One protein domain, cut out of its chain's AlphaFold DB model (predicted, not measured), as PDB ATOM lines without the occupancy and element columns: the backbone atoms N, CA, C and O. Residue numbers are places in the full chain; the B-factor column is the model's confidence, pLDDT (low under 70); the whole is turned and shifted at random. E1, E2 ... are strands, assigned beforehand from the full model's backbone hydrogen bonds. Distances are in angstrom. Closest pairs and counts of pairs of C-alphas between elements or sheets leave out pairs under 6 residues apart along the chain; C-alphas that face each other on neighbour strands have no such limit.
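Overview. This is residues 39 to 93 of the 94 residues of an uncharacterized protein of Rozella allomycis (strain CSF55) (UniProt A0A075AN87). Two hairpins lie one after the other along a loose rod: a larger one of E2 and E3, widened to a small twisted sheet by the short strand E1 beside E3, and toward the other end a small one of E4 and E5. Residues 78 to 80 join them, and residues 42 to 51 make a wide loop from E1 round to E2. The printed part has 55 residues with no named helix and five named strands, E1 to E5 in chain order; the class is all strand, though under half of the residues, 25 of 55, are in named elements. The larger sheet has the order E1, E3, E2 and is mixed; the smaller, E4 and E5, is antiparallel. The whole is loose, with a radius of gyration of the C-alphas of 14.0 A and spans of 45 by 20 by 14 A.

Along the chain. Find C-alpha 39 at (238.347, 156.704, 92.289), where E1, residues 39 to 41, begins. Go on to residues 52 to 57 for E2, 16.1 A from first to last C-alpha. E3, residues 68 to 77, is the longest strand at 22.2 A; it starts at C-alpha 68 (239.841, 153.610, 95.900) and bends by 64 degrees at residue 74. E4 is residues 81 to 83, 6.5 A long. E5 is residues 90 to 92, 6.6 A long, and ends at C-alpha 92 (223.510, 161.374, 79.115).

Arrangement. Begin with E3, the inner strand of the larger sheet, and look to its two edge strands. E1 is its parallel neighbour: C-alphas 40 and 70 face each other at 4.5 A, and N 41 and O 70 are within hydrogen-bond range at 2.8 A. E2 is its antiparallel neighbour, and the two form a hairpin, their directions 145 degrees apart. Here C-alphas 75 and 53 face each other at 4.4 A, and you will find N 54 and O 74 within hydrogen-bond range at 2.9 A. This sheet is only just strongly twisted, with C-alphas up to 4.4 A off its best plane. Across the tight link of three residues, E3 and E4 are apart. E4 and E5 form the second hairpin, antiparallel at 152 degrees, with N 82 and O 91 within hydrogen-bond range at 2.8 A. E5 is apart from E1, E2 and E3.

Size, cuts and confidence. Look at Thr 61 and Glu 86 for the two C-alphas farthest apart, 45.0 A. The printed part has no cut, and no link between named strands is long. Its mean pLDDT is 87.9, and residue 93 is the one printed residue under 70 in this model.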
ATOM      1  N   PHE A  39     239.070 157.950  92.508       90.69
ATOM      2  CA  PHE A  39     238.347 156.704  92.289       90.69
ATOM      3  C   PHE A  39     237.420 156.445  93.473       90.69
ATOM      4  O   PHE A  39     237.880 156.330  94.616       90.69
ATOM      5  N   ALA A  40     236.128 156.340  93.177       92.19
ATOM      6  CA  ALA A  40     235.103 155.946  94.126       92.19
ATOM      7  C   ALA A  40     234.663 154.499  93.874       92.19
ATOM      8  O   ALA A  40     234.712 154.002  92.748       92.19
ATOM      9  N   HIS A  41     234.254 153.810  94.932       93.19
ATOM     10  CA  HIS A  41     233.519 152.563  94.821       93.19
ATOM     11  C   HIS A  41     232.021 152.858  94.765       93.19
ATOM     12  O   HIS A  41     231.459 153.389  95.721       93.19
ATOM     13  N   ASP A  42     231.405 152.496  93.647       94.81
ATOM     14  CA  ASP A  42     229.959 152.379  93.496       94.81
ATOM     15  C   ASP A  42     229.615 150.878  93.542       94.81
ATOM     16  O   ASP A  42     230.068 150.144  92.663       94.81
ATOM     17  N   PRO A  43     228.944 150.381  94.598       90.88
ATOM     18  CA  PRO A  43     228.668 148.953  94.753       90.88
ATOM     19  C   PRO A  43     227.546 148.444  93.842       90.88
ATOM     20  O   PRO A  43     227.520 147.256  93.544       90.88
ATOM     21  N   ASN A  44     226.633 149.323  93.418       94.38
ATOM     22  CA  ASN A  44     225.449 148.955  92.636       94.38
ATOM     23  C   ASN A  44     225.505 149.486  91.196       94.38
ATOM     24  O   ASN A  44     224.550 149.288  90.452       94.38
ATOM     25  N   GLU A  45     226.586 150.181  90.827       93.94
ATOM     26  CA  GLU A  45     226.795 150.754  89.490       93.94
ATOM     27  C   GLU A  45     225.630 151.665  89.056       93.94
ATOM     28  O   GLU A  45     225.174 151.648  87.916       93.94
ATOM     29  N   VAL A  46     225.124 152.461  90.003       93.19
ATOM     30  CA  VAL A  46     223.952 153.332  89.806       93.19
ATOM     31  C   VAL A  46     224.306 154.676  89.176       93.19
ATOM     32  O   VAL A  46     223.423 155.372  88.671       93.19
ATOM     33  N   THR A  47     225.574 155.077  89.249       93.69
ATOM     34  CA  THR A  47     226.033 156.382  88.765       93.69
ATOM     35  C   THR A  47     226.189 156.428  87.253       93.69
ATOM     36  O   THR A  47     226.648 155.482  86.616       93.69
ATOM     37  N   VAL A  48     225.841 157.578  86.678       92.62
ATOM     38  CA  VAL A  48     225.951 157.855  85.245       92.62
ATOM     39  C   VAL A  48     226.800 159.111  85.025       92.62
ATOM     40  O   VAL A  48     226.922 159.975  85.897       92.62
ATOM     41  N   ILE A  49     227.420 159.216  83.847       92.00
ATOM     42  CA  ILE A  49     228.183 160.403  83.443       92.00
ATOM     43  C   ILE A  49     227.293 161.648  83.559       92.00
ATOM     44  O   ILE A  49     226.180 161.671  83.041       92.00
ATOM     45  N   GLY A  50     227.804 162.673  84.245       90.94
ATOM     46  CA  GLY A  50     227.099 163.932  84.502       90.94
ATOM     47  C   GLY A  50     226.419 164.010  85.875       90.94
ATOM     48  O   GLY A  50     226.031 165.103  86.294       90.94
ATOM     49  N   ASP A  51     226.300 162.896  86.610       92.38
ATOM     50  CA  ASP A  51     225.735 162.915  87.961       92.38
ATOM     51  C   ASP A  51     226.656 163.705  88.908       92.38
ATOM     52  O   ASP A  51     227.877 163.519  88.950       92.38
ATOM     53  N   THR A  52     226.063 164.578  89.723       92.06
ATOM     54  CA  THR A  52     226.774 165.206  90.840       92.06
ATOM     55  C   THR A  52     226.605 164.329  92.067       92.06
ATOM     56  O   THR A  52     225.498 164.184  92.586       92.06
ATOM     57  N   VAL A  53     227.708 163.760  92.545       92.69
ATOM     58  CA  VAL A  53     227.698 162.764  93.619       92.69
ATOM     59  C   VAL A  53     228.399 163.261  94.872       92.69
ATOM     60  O   VAL A  53     229.406 163.971  94.810       92.69
ATOM     61  N   LEU A  54     227.886 162.841  96.025       89.44
ATOM     62  CA  LEU A  54     228.577 162.967  97.295       89.44
ATOM     63  C   LEU A  54     229.384 161.695  97.542       89.44
ATOM     64  O   LEU A  54     228.858 160.580  97.540       89.44
ATOM     65  N   LEU A  55     230.678 161.883  97.780       89.81
ATOM     66  CA  LEU A  55     231.603 160.804  98.082       89.81
ATOM     67  C   LEU A  55     231.987 160.838  99.556       89.81
ATOM     68  O   LEU A  55     232.364 161.881 100.093       89.81
ATOM     69  N   GLU A  56     231.950 159.679 100.197       86.69
ATOM     70  CA  GLU A  56     232.434 159.504 101.558       86.69
ATOM     71  C   GLU A  56     233.852 158.945 101.540       86.69
ATOM     72  O   GLU A  56     234.145 157.981 100.832       86.69
ATOM     73  N   ARG A  57     234.759 159.562 102.304       86.62
ATOM     74  CA  ARG A  57     236.141 159.089 102.408       86.62
ATOM     75  C   ARG A  57     236.205 157.868 103.313       86.62
ATOM     76  O   ARG A  57     235.720 157.899 104.438       86.62
ATOM     77  N   VAL A  58     236.902 156.838 102.858       86.25
ATOM     78  CA  VAL A  58     237.043 155.566 103.570       86.25
ATOM     79  C   VAL A  58     238.510 155.195 103.731       86.25
ATOM     80  O   VAL A  58     239.390 155.682 103.017       86.25
ATOM     81  N   ARG A  59     238.798 154.355 104.728       82.00
ATOM     82  CA  ARG A  59     240.159 153.858 104.960       82.00
ATOM     83  C   ARG A  59     240.538 152.895 103.836       82.00
ATOM     84  O   ARG A  59     239.740 152.044 103.460       82.00
ATOM     85  N   LYS A  60     241.782 152.984 103.356       76.31
ATOM     86  CA  LYS A  60     242.319 152.122 102.284       76.31
ATOM     87  C   LYS A  60     242.154 150.629 102.555       76.31
ATOM     88  O   LYS A  60     241.932 149.866 101.630       76.31
ATOM     89  N   THR A  61     242.206 150.229 103.822       79.25
ATOM     90  CA  THR A  61     242.037 148.838 104.264       79.25
ATOM     91  C   THR A  61     240.663 148.250 103.940       79.25
ATOM     92  O   THR A  61     240.499 147.039 104.008       79.25
ATOM     93  N   MET A  62     239.669 149.085 103.621       75.31
ATOM     94  CA  MET A  62     238.309 148.647 103.311       75.31
ATOM     95  C   MET A  62     238.154 148.143 101.868       75.31
ATOM     96  O   MET A  62     237.214 147.406 101.585       75.31
ATOM     97  N   PHE A  63     239.073 148.494 100.959       81.88
ATOM     98  CA  PHE A  63     239.059 148.023  99.572       81.88
ATOM     99  C   PHE A  63     240.283 147.178  99.257       81.88
ATOM    100  O   PHE A  63     241.385 147.446  99.719       81.88
ATOM    101  N   LYS A  64     240.108 146.215  98.347       82.00
ATOM    102  CA  LYS A  64     241.231 145.485  97.741       82.00
ATOM    103  C   LYS A  64     242.111 146.387  96.854       82.00
ATOM    104  O   LYS A  64     243.252 146.045  96.576       82.00
ATOM    105  N   SER A  65     241.589 147.524  96.380       84.19
ATOM    106  CA  SER A  65     242.304 148.461  95.501       84.19
ATOM    107  C   SER A  65     242.870 149.651  96.274       84.19
ATOM    108  O   SER A  65     242.122 150.384  96.913       84.19
ATOM    109  N   GLU A  66     244.165 149.927  96.113       81.50
ATOM    110  CA  GLU A  66     244.861 151.028  96.804       81.50
ATOM    111  C   GLU A  66     244.473 152.439  96.327       81.50
ATOM    112  O   GLU A  66     244.772 153.439  96.988       81.50
ATOM    113  N   ARG A  67     243.835 152.535  95.154       85.38
ATOM    114  CA  ARG A  67     243.435 153.809  94.536       85.38
ATOM    115  C   ARG A  67     242.042 154.261  94.972       85.38
ATOM    116  O   ARG A  67     241.745 155.454  94.893       85.38
ATOM    117  N   LYS A  68     241.203 153.329  95.436       85.38
ATOM    118  CA  LYS A  68     239.841 153.610  95.900       85.38
ATOM    119  C   LYS A  68     239.900 154.069  97.350       85.38
ATOM    120  O   LYS A  68     240.108 153.278  98.261       85.38
ATOM    121  N   ASN A  69     239.738 155.373  97.546       86.38
ATOM    122  CA  ASN A  69     239.724 155.996  98.875       86.38
ATOM    123  C   ASN A  69     238.338 156.544  99.239       86.38
ATOM    124  O   ASN A  69     238.180 157.164 100.290       86.38
ATOM    125  N   PHE A  70     237.361 156.360  98.351       90.69
ATOM    126  CA  PHE A  70     236.032 156.935  98.461       90.69
ATOM    127  C   PHE A  70     234.961 155.908  98.107       90.69
ATOM    128  O   PHE A  70     235.201 155.015  97.293       90.69
ATOM    129  N   VAL A  71     233.780 156.066  98.693       91.88
ATOM    130  CA  VAL A  71     232.555 155.327  98.365       91.88
ATOM    131  C   VAL A  71     231.481 156.316  97.962       91.88
ATOM    132  O   VAL A  71     231.403 157.412  98.523       91.88
ATOM    133  N   LEU A  72     230.666 155.929  96.987       92.31
ATOM    134  CA  LEU A  72     229.459 156.660  96.646       92.31
ATOM    135  C   LEU A  72     228.495 156.651  97.836       92.31
ATOM    136  O   LEU A  72     228.064 155.587  98.275       92.31
ATOM    137  N   LYS A  73     228.151 157.837  98.339       90.69
ATOM    138  CA  LYS A  73     227.172 157.986  99.415       90.69
ATOM    139  C   LYS A  73     225.775 158.238  98.867       90.69
ATOM    140  O   LYS A  73     224.846 157.515  99.202       90.69
ATOM    141  N   GLU A  74     225.645 159.264  98.033       89.62
ATOM    142  CA  GLU A  74     224.379 159.659  97.417       89.62
ATOM    143  C   GLU A  74     224.616 160.432  96.116       89.62
ATOM    144  O   GLU A  74     225.666 161.055  95.921       89.62
ATOM    145  N   ILE A  75     223.619 160.406  95.232       91.88
ATOM    146  CA  ILE A  75     223.552 161.272  94.055       91.88
ATOM    147  C   ILE A  75     222.829 162.550  94.490       91.88
ATOM    148  O   ILE A  75     221.646 162.522  94.813       91.88
ATOM    149  N   VAL A  76     223.554 163.669  94.531       90.81
ATOM    150  CA  VAL A  76     223.027 164.981  94.950       90.81
ATOM    151  C   VAL A  76     222.177 165.596  93.843       90.81
ATOM    152  O   VAL A  76     221.169 166.249  94.106       90.81
ATOM    153  N   LYS A  77     222.602 165.409  92.592       88.06
ATOM    154  CA  LYS A  77     221.887 165.879  91.408       88.06
ATOM    155  C   LYS A  77     222.077 164.880  90.277       88.06
ATOM    156  O   LYS A  77     223.213 164.600  89.898       88.06
ATOM    157  N   GLU A  78     220.970 164.382  89.745       90.75
ATOM    158  CA  GLU A  78     220.985 163.494  88.587       90.75
ATOM    159  C   GLU A  78     221.360 164.254  87.310       90.75
ATOM    160  O   GLU A  78     220.990 165.419  87.113       90.75
ATOM    161  N   ALA A  79     222.101 163.574  86.440       90.75
ATOM    162  CA  ALA A  79     222.393 164.012  85.092       90.75
ATOM    163  C   ALA A  79     221.106 164.132  84.271       90.75
ATOM    164  O   ALA A  79     220.109 163.444  84.510       90.75
ATOM    165  N   GLN A  80     221.153 164.955  83.227       89.81
ATOM    166  CA  GLN A  80     220.094 164.957  82.231       89.81
ATOM    167  C   GLN A  80     220.157 163.649  81.439       89.81
ATOM    168  O   GLN A  80     221.092 163.418  80.671       89.81
ATOM    169  N   ARG A  81     219.155 162.795  81.651       88.44
ATOM    170  CA  ARG A  81     219.031 161.480  81.022       88.44
ATOM    171  C   ARG A  81     217.949 161.540  79.950       88.44
ATOM    172  O   ARG A  81     216.816 161.925  80.233       88.44
ATOM    173  N   PHE A  82     218.290 161.130  78.738       87.69
ATOM    174  CA  PHE A  82     217.338 160.882  77.666       87.69
ATOM    175  C   PHE A  82     217.264 159.376  77.430       87.69
ATOM    176  O   PHE A  82     218.279 158.736  77.167       87.69
ATOM    177  N   LYS A  83     216.067 158.805  77.569       87.94
ATOM    178  CA  LYS A  83     215.803 157.420  77.181       87.94
ATOM    179  C   LYS A  83     215.155 157.436  75.812       87.94
ATOM    180  O   LYS A  83     214.084 158.020  75.660       87.94
ATOM    181  N   ASP A  84     215.801 156.796  74.852       89.00
ATOM    182  CA  ASP A  84     215.203 156.582  73.544       89.00
ATOM    183  C   ASP A  84     214.021 155.597  73.681       89.00
ATOM    184  O   ASP A  84     214.205 154.506  74.231       89.00
ATOM    185  N   PRO A  85     212.804 155.973  73.249       90.31
ATOM    186  CA  PRO A  85     211.620 155.126  73.367       90.31
ATOM    187  C   PRO A  85     211.670 153.856  72.507       90.31
ATOM    188  O   PRO A  85     211.006 152.884  72.859       90.31
ATOM    189  N   GLU A  86     212.433 153.836  71.410       88.94
ATOM    190  CA  GLU A  86     212.481 152.684  70.499       88.94
ATOM    191  C   GLU A  86     213.586 151.699  70.879       88.94
ATOM    192  O   GLU A  86     213.382 150.485  70.870       88.94
ATOM    193  N   THR A  87     214.758 152.215  71.251       88.56
ATOM    194  CA  THR A  87     215.928 151.383  71.572       88.56
ATOM    195  C   THR A  87     216.097 151.119  73.068       88.56
ATOM    196  O   THR A  87     216.839 150.217  73.455       88.56
ATOM    197  N   GLY A  88     215.446 151.907  73.929       84.50
ATOM    198  CA  GLY A  88     215.643 151.866  75.380       84.50
ATOM    199  C   GLY A  88     217.019 152.367  75.834       84.50
ATOM    200  O   GLY A  88     217.336 152.286  77.025       84.50
ATOM    201  N   ALA A  89     217.845 152.882  74.914       84.38
ATOM    202  CA  ALA A  89     219.187 153.350  75.213       84.38
ATOM    203  C   ALA A  89     219.155 154.617  76.080       84.38
ATOM    204  O   ALA A  89     218.378 155.547  75.846       84.38
ATOM    205  N   LEU A  90     220.018 154.637  77.099       81.06
ATOM    206  CA  LEU A  90     220.220 155.776  77.988       81.06
ATOM    207  C   LEU A  90     221.329 156.669  77.436       81.06
ATOM    208  O   LEU A  90     222.496 156.284  77.405       81.06
ATOM    209  N   PHE A  91     220.954 157.881  77.054       83.75
ATOM    210  CA  PHE A  91     221.871 158.938  76.667       83.75
ATOM    211  C   PHE A  91     221.983 159.951  77.800       83.75
ATOM    212  O   PHE A  91     220.983 160.384  78.375       83.75
ATOM    213  N   THR A  92     223.210 160.350  78.109       84.00
ATOM    214  CA  THR A  92     223.510 161.374  79.115       84.00
ATOM    215  C   THR A  92     224.346 162.472  78.490       84.00
ATOM    216  O   THR A  92     225.286 162.187  77.747       84.00
ATOM    217  N   ALA A  93     224.003 163.721  78.794       69.75
ATOM    218  CA  ALA A  93     224.834 164.865  78.448       69.75
ATOM    219  C   ALA A  93     225.934 165.049  79.518       69.75
ATOM    220  O   ALA A  93     225.613 164.967  80.707       69.75
TER     221      ALA A  93